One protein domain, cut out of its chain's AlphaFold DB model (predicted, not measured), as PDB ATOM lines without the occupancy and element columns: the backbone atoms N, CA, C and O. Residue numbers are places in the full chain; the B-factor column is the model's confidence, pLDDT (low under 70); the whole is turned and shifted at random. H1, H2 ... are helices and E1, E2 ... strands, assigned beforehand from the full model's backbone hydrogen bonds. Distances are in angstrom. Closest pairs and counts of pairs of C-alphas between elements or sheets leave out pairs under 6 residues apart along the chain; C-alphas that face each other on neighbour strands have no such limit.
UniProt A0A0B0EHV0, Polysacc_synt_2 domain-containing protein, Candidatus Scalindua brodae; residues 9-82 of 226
ATOM      1  N   TYR A   9     115.470 107.682  91.405       85.19
ATOM      2  CA  TYR A   9     114.290 107.615  92.259       85.19
ATOM      3  C   TYR A   9     113.837 106.161  92.421       85.19
ATOM      4  O   TYR A   9     113.943 105.356  91.496       85.19
ATOM      5  N   SER A  10     113.360 105.806  93.612       80.62
ATOM      6  CA  SER A  10     112.894 104.453  93.920       80.62
ATOM      7  C   SER A  10     111.372 104.358  93.847       80.62
ATOM      8  O   SER A  10     110.679 105.109  94.530       80.62
ATOM      9  N   GLY A  11     110.866 103.363  93.117       78.94
ATOM     10  CA  GLY A  11     109.434 103.056  93.061       78.94
ATOM     11  C   GLY A  11     108.610 104.050  92.235       78.94
ATOM     12  O   GLY A  11     109.152 104.912  91.554       78.94
ATOM     13  N   LEU A  12     107.284 103.882  92.285       77.19
ATOM     14  CA  LEU A  12     106.305 104.685  91.531       77.19
ATOM     15  C   LEU A  12     105.579 105.729  92.395       77.19
ATOM     16  O   LEU A  12     104.845 106.557  91.877       77.19
ATOM     17  N   THR A  13     105.774 105.711  93.715       72.00
ATOM     18  CA  THR A  13     104.969 106.479  94.682       72.00
ATOM     19  C   THR A  13     105.130 107.997  94.601       72.00
ATOM     20  O   THR A  13     104.258 108.703  95.085       72.00
ATOM     21  N   ASN A  14     106.203 108.500  93.979       81.88
ATOM     22  CA  ASN A  14     106.473 109.938  93.841       81.88
ATOM     23  C   ASN A  14     106.557 110.390  92.374       81.88
ATOM     24  O   ASN A  14     107.135 111.442  92.100       81.88
ATOM     25  N   LEU A  15     106.035 109.598  91.432       86.69
ATOM     26  CA  LEU A  15     106.196 109.862  90.002       86.69
ATOM     27  C   LEU A  15     105.661 111.250  89.610       86.69
ATOM     28  O   LEU A  15     106.381 112.006  88.963       86.69
ATOM     29  N   ASP A  16     104.478 111.627  90.101       89.06
ATOM     30  CA  ASP A  16     103.863 112.932  89.822       89.06
ATOM     31  C   ASP A  16     104.710 114.113  90.324       89.06
ATOM     32  O   ASP A  16     104.916 115.092  89.606       89.06
ATOM     33  N   ASN A  17     105.255 114.017  91.543       88.25
ATOM     34  CA  ASN A  17     106.101 115.071  92.114       88.25
ATOM     35  C   ASN A  17     107.392 115.237  91.310       88.25
ATOM     36  O   ASN A  17     107.781 116.355  90.990       88.25
ATOM     37  N   ILE A  18     108.024 114.120  90.933       88.62
ATOM     38  CA  ILE A  18     109.260 114.130  90.141       88.62
ATOM     39  C   ILE A  18     109.015 114.788  88.783       88.62
ATOM     40  O   ILE A  18     109.831 115.592  88.336       88.62
ATOM     41  N   ILE A  19     107.897 114.461  88.137       90.25
ATOM     42  CA  ILE A  19     107.528 115.030  86.842       90.25
ATOM     43  C   ILE A  19     107.324 116.541  86.952       90.25
ATOM     44  O   ILE A  19     107.909 117.281  86.164       90.25
ATOM     45  N   ASN A  20     106.555 117.000  87.943       88.81
ATOM     46  CA  ASN A  20     106.245 118.420  88.111       88.81
ATOM     47  C   ASN A  20     107.474 119.253  88.507       88.81
ATOM     48  O   ASN A  20     107.709 120.308  87.925       88.81
ATOM     49  N   GLU A  21     108.284 118.786  89.463       89.31
ATOM     50  CA  GLU A  21     109.474 119.515  89.939       89.31
ATOM     51  C   GLU A  21     110.548 119.672  88.858       89.31
ATOM     52  O   GLU A  21     111.331 120.620  88.896       89.31
ATOM     53  N   ASN A  22     110.598 118.739  87.905       87.06
ATOM     54  CA  ASN A  22     111.616 118.707  86.856       87.06
ATOM     55  C   ASN A  22     111.061 119.074  85.469       87.06
ATOM     56  O   ASN A  22     111.796 118.953  84.490       87.06
ATOM     57  N   SER A  23     109.795 119.502  85.374       88.50
ATOM     58  CA  SER A  23     109.108 119.835  84.116       88.50
ATOM     59  C   SER A  23     109.266 118.754  83.036       88.50
ATOM     60  O   SER A  23     109.665 119.034  81.905       88.50
ATOM     61  N   ILE A  24     109.015 117.492  83.398       90.75
ATOM     62  CA  ILE A  24     109.194 116.348  82.492       90.75
ATOM     63  C   ILE A  24     108.009 116.248  81.527       90.75
ATOM     64  O   ILE A  24     106.877 116.047  81.954       90.75
ATOM     65  N   GLU A  25     108.274 116.299  80.221       91.38
ATOM     66  CA  GLU A  25     107.244 116.145  79.177       91.38
ATOM     67  C   GLU A  25     107.116 114.700  78.660       91.38
ATOM     68  O   GLU A  25     106.041 114.255  78.256       91.38
ATOM     69  N   ASP A  26     108.220 113.950  78.677       91.62
ATOM     70  CA  ASP A  26     108.315 112.603  78.121       91.62
ATOM     71  C   ASP A  26     108.864 111.618  79.161       91.62
ATOM     72  O   ASP A  26     109.946 111.811  79.719       91.62
ATOM     73  N   VAL A  27     108.160 110.503  79.358       92.25
ATOM     74  CA  VAL A  27     108.597 109.388  80.207       92.25
ATOM     75  C   VAL A  27     108.903 108.173  79.340       92.25
ATOM     76  O   VAL A  27     108.021 107.600  78.697       92.25
ATOM     77  N   LEU A  28     110.166 107.747  79.342       92.12
ATOM     78  CA  LEU A  28     110.614 106.567  78.608       92.12
ATOM     79  C   LEU A  28     110.564 105.310  79.487       92.12
ATOM     80  O   LEU A  28     111.319 105.176  80.450       92.12
ATOM     81  N   ILE A  29     109.735 104.340  79.110       91.25
ATOM     82  CA  ILE A  29     109.689 103.013  79.728       91.25
ATOM     83  C   ILE A  29     110.721 102.109  79.041       91.25
ATOM     84  O   ILE A  29     110.452 101.461  78.032       91.25
ATOM     85  N   ALA A  30     111.925 102.043  79.608       88.44
ATOM     86  CA  ALA A  30     113.050 101.265  79.074       88.44
ATOM     87  C   ALA A  30     113.039  99.774  79.491       88.44
ATOM     88  O   ALA A  30     114.087  99.169  79.704       88.44
ATOM     89  N   ILE A  31     111.854  99.169  79.627       87.19
ATOM     90  CA  ILE A  31     111.665  97.746  79.984       87.19
ATOM     91  C   ILE A  31     110.729  97.039  78.985       87.19
ATOM     92  O   ILE A  31     109.691  96.500  79.373       87.19
ATOM     93  N   PRO A  32     111.070  97.018  77.684       80.31
ATOM     94  CA  PRO A  32     110.136  96.660  76.609       80.31
ATOM     95  C   PRO A  32     109.662  95.197  76.617       80.31
ATOM     96  O   PRO A  32     108.672  94.866  75.961       80.31
ATOM     97  N   SER A  33     110.354  94.325  77.356       80.31
ATOM     98  CA  SER A  33     110.051  92.898  77.542       80.31
ATOM     99  C   SER A  33     109.167  92.596  78.762       80.31
ATOM    100  O   SER A  33     108.872  91.432  79.041       80.31
ATOM    101  N   THR A  34     108.752  93.613  79.522       84.69
ATOM    102  CA  THR A  34     107.875  93.441  80.688       84.69
ATOM    103  C   THR A  34     106.421  93.163  80.273       84.69
ATOM    104  O   THR A  34     106.019  93.430  79.144       84.69
ATOM    105  N   SER A  35     105.589  92.658  81.192       85.56
ATOM    106  CA  SER A  35     104.146  92.529  80.928       85.56
ATOM    107  C   SER A  35     103.469  93.875  80.743       85.56
ATOM    108  O   SER A  35     103.702  94.789  81.540       85.56
ATOM    109  N   GLY A  36     102.467  93.910  79.876       86.50
ATOM    110  CA  GLY A  36     101.556  95.032  79.726       86.50
ATOM    111  C   GLY A  36     100.828  95.417  81.015       86.50
ATOM    112  O   GLY A  36     100.655  96.598  81.275       86.50
ATOM    113  N   ASN A  37     100.547  94.471  81.923       86.44
ATOM    114  CA  ASN A  37     100.027  94.796  83.262       86.44
ATOM    115  C   ASN A  37     100.986  95.668  84.092       86.44
ATOM    116  O   ASN A  37     100.539  96.514  84.860       86.44
ATOM    117  N   LYS A  38     102.303  95.454  83.974       88.00
ATOM    118  CA  LYS A  38     103.306  96.290  84.652       88.00
ATOM    119  C   LYS A  38     103.421  97.651  83.972       88.00
ATOM    120  O   LYS A  38     103.479  98.644  84.681       88.00
ATOM    121  N   VAL A  39     103.401  97.695  82.638       90.44
ATOM    122  CA  VAL A  39     103.380  98.955  81.874       90.44
ATOM    123  C   VAL A  39     102.159  99.791  82.255       90.44
ATOM    124  O   VAL A  39     102.308 100.944  82.641       90.44
ATOM    125  N   ARG A  40     100.967  99.184  82.259       90.00
ATOM    126  CA  ARG A  40      99.719  99.818  82.690       90.00
ATOM    127  C   ARG A  40      99.827 100.364  84.112       90.00
ATOM    128  O   ARG A  40      99.534 101.525  84.312       90.00
ATOM    129  N   LYS A  41     100.342  99.588  85.073       89.56
ATOM    130  CA  LYS A  41     100.563 100.083  86.445       89.56
ATOM    131  C   LYS A  41     101.480 101.309  86.522       89.56
ATOM    132  O   LYS A  41     101.292 102.120  87.415       89.56
ATOM    133  N   ILE A  42     102.479 101.419  85.643       90.12
ATOM    134  CA  ILE A  42     103.366 102.592  85.583       90.12
ATOM    135  C   ILE A  42     102.591 103.800  85.048       90.12
ATOM    136  O   ILE A  42     102.647 104.867  85.650       90.12
ATOM    137  N   ILE A  43     101.836 103.624  83.963       89.94
ATOM    138  CA  ILE A  43     101.023 104.695  83.370       89.94
ATOM    139  C   ILE A  43      99.943 105.155  84.354       89.94
ATOM    140  O   ILE A  43      99.855 106.339  84.643       89.94
ATOM    141  N   ASP A  44      99.197 104.217  84.939       89.19
ATOM    142  CA  ASP A  44      98.123 104.486  85.905       89.19
ATOM    143  C   ASP A  44      98.647 105.113  87.211       89.19
ATOM    144  O   ASP A  44      97.872 105.653  87.992       89.19
ATOM    145  N   SER A  45      99.955 105.027  87.482       87.62
ATOM    146  CA  SER A  45     100.576 105.696  88.632       87.62
ATOM    147  C   SER A  45     100.918 107.168  88.384       87.62
ATOM    148  O   SER A  45     101.348 107.838  89.320       87.62
ATOM    149  N   CYS A  46     100.735 107.662  87.155       88.88
ATOM    150  CA  CYS A  46     100.983 109.043  86.765       88.88
ATOM    151  C   CYS A  46      99.668 109.761  86.464       88.88
ATOM    152  O   CYS A  46      98.935 109.373  85.555       88.88
ATOM    153  N   HIS A  47      99.402 110.845  87.183       86.44
ATOM    154  CA  HIS A  47      98.196 111.663  87.025       86.44
ATOM    155  C   HIS A  47      98.499 113.053  86.463       86.44
ATOM    156  O   HIS A  47      97.586 113.864  86.304       86.44
ATOM    157  N   VAL A  48      99.770 113.343  86.170       85.81
ATOM    158  CA  VAL A  48     100.167 114.621  85.577       85.81
ATOM    159  C   VAL A  48      99.633 114.711  84.141       85.81
ATOM    160  O   VAL A  48      99.931 113.832  83.325       85.81
ATOM    161  N   PRO A  49      98.838 115.747  83.816       79.38
ATOM    162  CA  PRO A  49      98.337 115.954  82.465       79.38
ATOM    163  C   PRO A  49      99.484 116.228  81.481       79.38
ATOM    164  O   PRO A  49     100.551 116.698  81.860       79.38
ATOM    165  N   ASP A  50      99.250 115.914  80.206       84.69
ATOM    166  CA  ASP A  50     100.148 116.175  79.068       84.69
ATOM    167  C   ASP A  50     101.493 115.423  79.033       84.69
ATOM    168  O   ASP A  50     102.208 115.498  78.029       84.69
ATOM    169  N   VAL A  51     101.804 114.610  80.046       92.25
ATOM    170  CA  VAL A  51     102.971 113.716  80.023       92.25
ATOM    171  C   VAL A  51     102.772 112.597  79.009       92.25
ATOM    172  O   VAL A  51     101.776 111.867  79.026       92.25
ATOM    173  N   LYS A  52     103.766 112.402  78.142       92.31
ATOM    174  CA  LYS A  52     103.747 111.352  77.121       92.31
ATOM    175  C   LYS A  52     104.602 110.172  77.545       92.31
ATOM    176  O   LYS A  52     105.799 110.299  77.793       92.31
ATOM    177  N   PHE A  53     104.006 108.986  77.539       93.25
ATOM    178  CA  PHE A  53     104.748 107.748  77.737       93.25
ATOM    179  C   PHE A  53     105.248 107.181  76.409       93.25
ATOM    180  O   PHE A  53     104.492 107.016  75.446       93.25
ATOM    181  N   LYS A  54     106.536 106.841  76.375       93.19
ATOM    182  CA  LYS A  54     107.223 106.258  75.221       93.19
ATOM    183  C   LYS A  54     107.904 104.947  75.607       93.19
ATOM    184  O   LYS A  54     108.244 104.730  76.767       93.19
ATOM    185  N   THR A  55     108.134 104.076  74.634       90.69
ATOM    186  CA  THR A  55     108.876 102.820  74.790       90.69
ATOM    187  C   THR A  55     109.862 102.633  73.642       90.69
ATOM    188  O   THR A  55     109.724 103.223  72.569       90.69
ATOM    189  N   ILE A  56     110.862 101.790  73.878       87.56
ATOM    190  CA  ILE A  56     111.749 101.252  72.842       87.56
ATOM    191  C   ILE A  56     111.259  99.867  72.383       87.56
ATOM    192  O   ILE A  56     110.487  99.232  73.109       87.56
ATOM    193  N   PRO A  57     111.676  99.377  71.202       76.25
ATOM    194  CA  PRO A  57     111.383  98.017  70.758       76.25
ATOM    195  C   PRO A  57     112.052  96.980  71.666       76.25
ATOM    196  O   PRO A  57     113.117  97.233  72.239       76.25
ATOM    197  N   SER A  58     111.454  95.794  71.794       75.19
ATOM    198  CA  SER A  58     112.134  94.672  72.443       75.19
ATOM    199  C   SER A  58     113.201  94.079  71.518       75.19
ATOM    200  O   SER A  58     113.146  94.234  70.300       75.19
ATOM    201  N   LEU A  59     114.170  93.352  72.086       70.25
ATOM    202  CA  LEU A  59     115.213  92.697  71.291       70.25
ATOM    203  C   LEU A  59     114.620  91.695  70.282       70.25
ATOM    204  O   LEU A  59     115.107  91.597  69.163       70.25
ATOM    205  N   SER A  60     113.533  91.007  70.647       64.69
ATOM    206  CA  SER A  60     112.772  90.142  69.736       64.69
ATOM    207  C   SER A  60     112.183  90.906  68.547       64.69
ATOM    208  O   SER A  60     112.288  90.434  67.420       64.69
ATOM    209  N   ASP A  61     111.647  92.111  68.765       63.47
ATOM    210  CA  ASP A  61     111.057  92.927  67.689       63.47
ATOM    211  C   ASP A  61     112.114  93.394  66.671       63.47
ATOM    212  O   ASP A  61     111.822  93.563  65.484       63.47
ATOM    213  N   ILE A  62     113.351  93.593  67.140       65.62
ATOM    214  CA  ILE A  62     114.506  93.974  66.317       65.62
ATOM    215  C   ILE A  62     114.976  92.782  65.474       65.62
ATOM    216  O   ILE A  62     115.241  92.934  64.282       65.62
ATOM    217  N   VAL A  63     115.065  91.591  66.078       60.00
ATOM    218  CA  VAL A  63     115.530  90.364  65.404       60.00
ATOM    219  C   VAL A  63     114.563  89.918  64.302       60.00
ATOM    220  O   VAL A  63     115.015  89.471  63.251       60.00
ATOM    221  N   ASP A  64     113.257  90.133  64.476       59.00
ATOM    222  CA  ASP A  64     112.230  89.849  63.458       59.00
ATOM    223  C   ASP A  64     112.277  90.798  62.237       59.00
ATOM    224  O   ASP A  64     111.441  90.702  61.331       59.00
ATOM    225  N   GLY A  65     113.233  91.734  62.196       52.38
ATOM    226  CA  GLY A  65     113.458  92.648  61.074       52.38
ATOM    227  C   GLY A  65     112.357  93.692  60.889       52.38
ATOM    228  O   GLY A  65     112.263  94.292  59.818       52.38
ATOM    229  N   ARG A  66     111.500  93.903  61.898       53.06
ATOM    230  CA  ARG A  66     110.363  94.829  61.794       53.06
ATOM    231  C   ARG A  66     110.736  96.280  62.091       53.06
ATOM    232  O   ARG A  66     110.003  97.159  61.648       53.06
ATOM    233  N   ILE A  67     111.819  96.552  62.834       54.28
ATOM    234  CA  ILE A  67     112.123  97.899  63.361       54.28
ATOM    235  C   ILE A  67     113.643  98.108  63.537       54.28
ATOM    236  O   ILE A  67     114.356  97.183  63.926       54.28
ATOM    237  N   SER A  68     114.152  99.326  63.291       54.34
ATOM    238  CA  SER A  68     115.527  99.705  63.655       54.34
ATOM    239  C   SER A  68     115.669  99.917  65.172       54.34
ATOM    240  O   SER A  68     114.752 100.385  65.845       54.34
ATOM    241  N   VAL A  69     116.856  99.628  65.718       54.75
ATOM    242  CA  VAL A  69     117.214  99.748  67.155       54.75
ATOM    243  C   VAL A  69     116.949 101.151  67.739       54.75
ATOM    244  O   VAL A  69     116.869 101.332  68.949       54.75
ATOM    245  N   THR A  70     116.797 102.159  66.882       57.41
ATOM    246  CA  THR A  70     116.718 103.583  67.225       57.41
ATOM    247  C   THR A  70     115.309 104.143  67.433       57.41
ATOM    248  O   THR A  70     115.183 105.323  67.759       57.41
ATOM    249  N   GLN A  71     114.240 103.364  67.253       69.12
ATOM    250  CA  GLN A  71     112.897 103.946  67.168       69.12
ATOM    251  C   GLN A  71     112.177 104.004  68.527       69.12
ATOM    252  O   GLN A  71     111.430 103.102  68.902       69.12
ATOM    253  N   ILE A  72     112.387 105.096  69.266       85.12
ATOM    254  CA  ILE A  72     111.523 105.463  70.397       85.12
ATOM    255  C   ILE A  72     110.127 105.775  69.841       85.12
ATOM    256  O   ILE A  72     109.993 106.629  68.961       85.12
ATOM    257  N   ARG A  73     109.086 105.117  70.361       87.50
ATOM    258  CA  ARG A  73     107.689 105.329  69.946       87.50
ATOM    259  C   ARG A  73     106.750 105.505  71.133       87.50
ATOM    260  O   ARG A  73     107.097 105.149  72.256       87.50
ATOM    261  N   ALA A  74     105.562 106.053  70.884       89.56
ATOM    262  CA  ALA A  74     104.496 106.099  71.882       89.56
ATOM    263  C   ALA A  74     104.057 104.679  72.277       89.56
ATOM    264  O   ALA A  74     104.200 103.738  71.490       89.56
ATOM    265  N   ILE A  75     103.540 104.533  73.498       88.94
ATOM    266  CA  ILE A  75     102.946 103.271  73.953       88.94
ATOM    267  C   ILE A  75     101.670 103.008  73.158       88.94
ATOM    268  O   ILE A  75     100.782 103.857  73.097       88.94
ATOM    269  N   GLU A  76     101.584 101.819  72.573       87.19
ATOM    270  CA  GLU A  76     100.417 101.366  71.821       87.19
ATOM    271  C   GLU A  76      99.591 100.387  72.670       87.19
ATOM    272  O   GLU A  76     100.048  99.879  73.702       87.19
ATOM    273  N   VAL A  77      98.351 100.108  72.258       81.38
ATOM    274  CA  VAL A  77      97.444  99.207  72.999       81.38
ATOM    275  C   VAL A  77      98.060  97.810  73.131       81.38
ATOM    276  O   VAL A  77      97.946  97.159  74.171       81.38
ATOM    277  N   GLU A  78      98.782  97.378  72.107       77.06
ATOM    278  CA  GLU A  78      99.518  96.124  72.017       77.06
ATOM    279  C   GLU A  78     100.527  95.973  73.161       77.06
ATOM    280  O   GLU A  78     100.660  94.883  73.723       77.06
ATOM    281  N   ASP A  79     101.191  97.058  73.574       80.19
ATOM    282  CA  ASP A  79     102.149  97.032  74.682       80.19
ATOM    283  C   ASP A  79     101.467  96.770  76.029       80.19
ATOM    284  O   ASP A  79     102.052  96.131  76.903       80.19
ATOM    285  N   LEU A  80     100.213  97.204  76.185       83.69
ATOM    286  CA  LEU A  80      99.395  96.960  77.379       83.69
ATOM    287  C   LEU A  80      98.809  95.542  77.403       83.69
ATOM    288  O   LEU A  80      98.502  95.016  78.475       83.69
ATOM    289  N   LEU A  81      98.673  94.912  76.235       78.12
ATOM    290  CA  LEU A  81      98.159  93.549  76.076       78.12
ATOM    291  C   LEU A  81      99.255  92.476  76.149       78.12
ATOM    292  O   LEU A  81      98.936  91.285  76.230       78.12
ATOM    293  N   LYS A  82     100.538  92.869  76.178       68.31
ATOM    294  CA  LYS A  82     101.672  91.951  76.349       68.31
ATOM    295  C   LYS A  82     101.485  91.093  77.599       68.31
ATOM    296  O   LYS A  82     101.590  91.558  78.737       68.31
TER     297      LYS A  82
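AT A GLANCE: This is residues 9 to 82 of the 226 residues of the protein "Polysacc_synt_2 domain-containing protein" of Candidatus Scalindua brodae (UniProt A0A0B0EHV0). What does the model look like? Two short parallel strands, E1 and E2, make a small sheet in the middle of an elongated body, with H1 toward one end and H3, followed by a long loop, toward the other. H2 covers part of the sheet with its residues 39 to 43, and H4 packs on H2. What is it built of, and how large is it? The printed part has 74 residues with four named helices and two named strands, in the order H1 E1 H2 E2 H3 H4; the class is mixed, helices and strands, with 33 residues, under half, in named elements. It is only just compact, close to loose, with a radius of gyration of the C-alphas of 13.1 A, and spans 39 by 23 by 21 A.

HOW THE PARTS SIT: How do the strands pair? E1, residues 26 to 29, and E2, residues 52 to 55, are parallel neighbours at 32 degrees; N 27 and O 52 are 2.8 A apart and N 54 and O 27 are 2.9 A apart, within hydrogen-bond range. Residues 54 to 55 of E2 also pair, antiparallel, with residues 73 to 74. Where is H2? With H2, residues 36 to 43, the strands form a strand-helix-strand unit, two parallel neighbour strands with a helix between them along the chain, and its crossover is right-handed. The closest C-alphas of H2 and E2 are those of Ile 43 and Phe 53, 7.4 A apart. What of the other helices? H4, residues 77 to 81, touches H2, with the closest C-alphas, those of Gly 36 and Leu 80, 3.7 A apart. H1, residues 15 to 21, and H3, residues 59 to 63, touch no helix. How are the helix backbones? In H1, H2, H3 and H4 every O i to N i+4 pair is within hydrogen-bond range.

IN THESE COORDINATES: Where are the strands? E1 runs 9.8 A from C-alpha 26 at (108.315, 112.603, 78.121), and E2 runs 10.2 A from Lys 52 to Thr 55. Where are the helices? H1 begins at C-alpha 15 at (106.196, 109.862, 90.002) and is 10.2 A long; H2 is 10.3 A long. H3 measures 6.3 A and H4 6.5 A, ending at C-alpha 81 at (98.159, 93.549, 76.076).

THE WHOLE: How far does it reach? The two C-alphas farthest apart, those of Glu 21 and Asp 64, are 39.9 A apart. Is it continuous? The printed part has no cut, and the link from H3 to H4, 13 residues, is long. Where is confidence low? The mean pLDDT of the printed part is 81.5, and residues 60 to 71 and residue 82 are under 70.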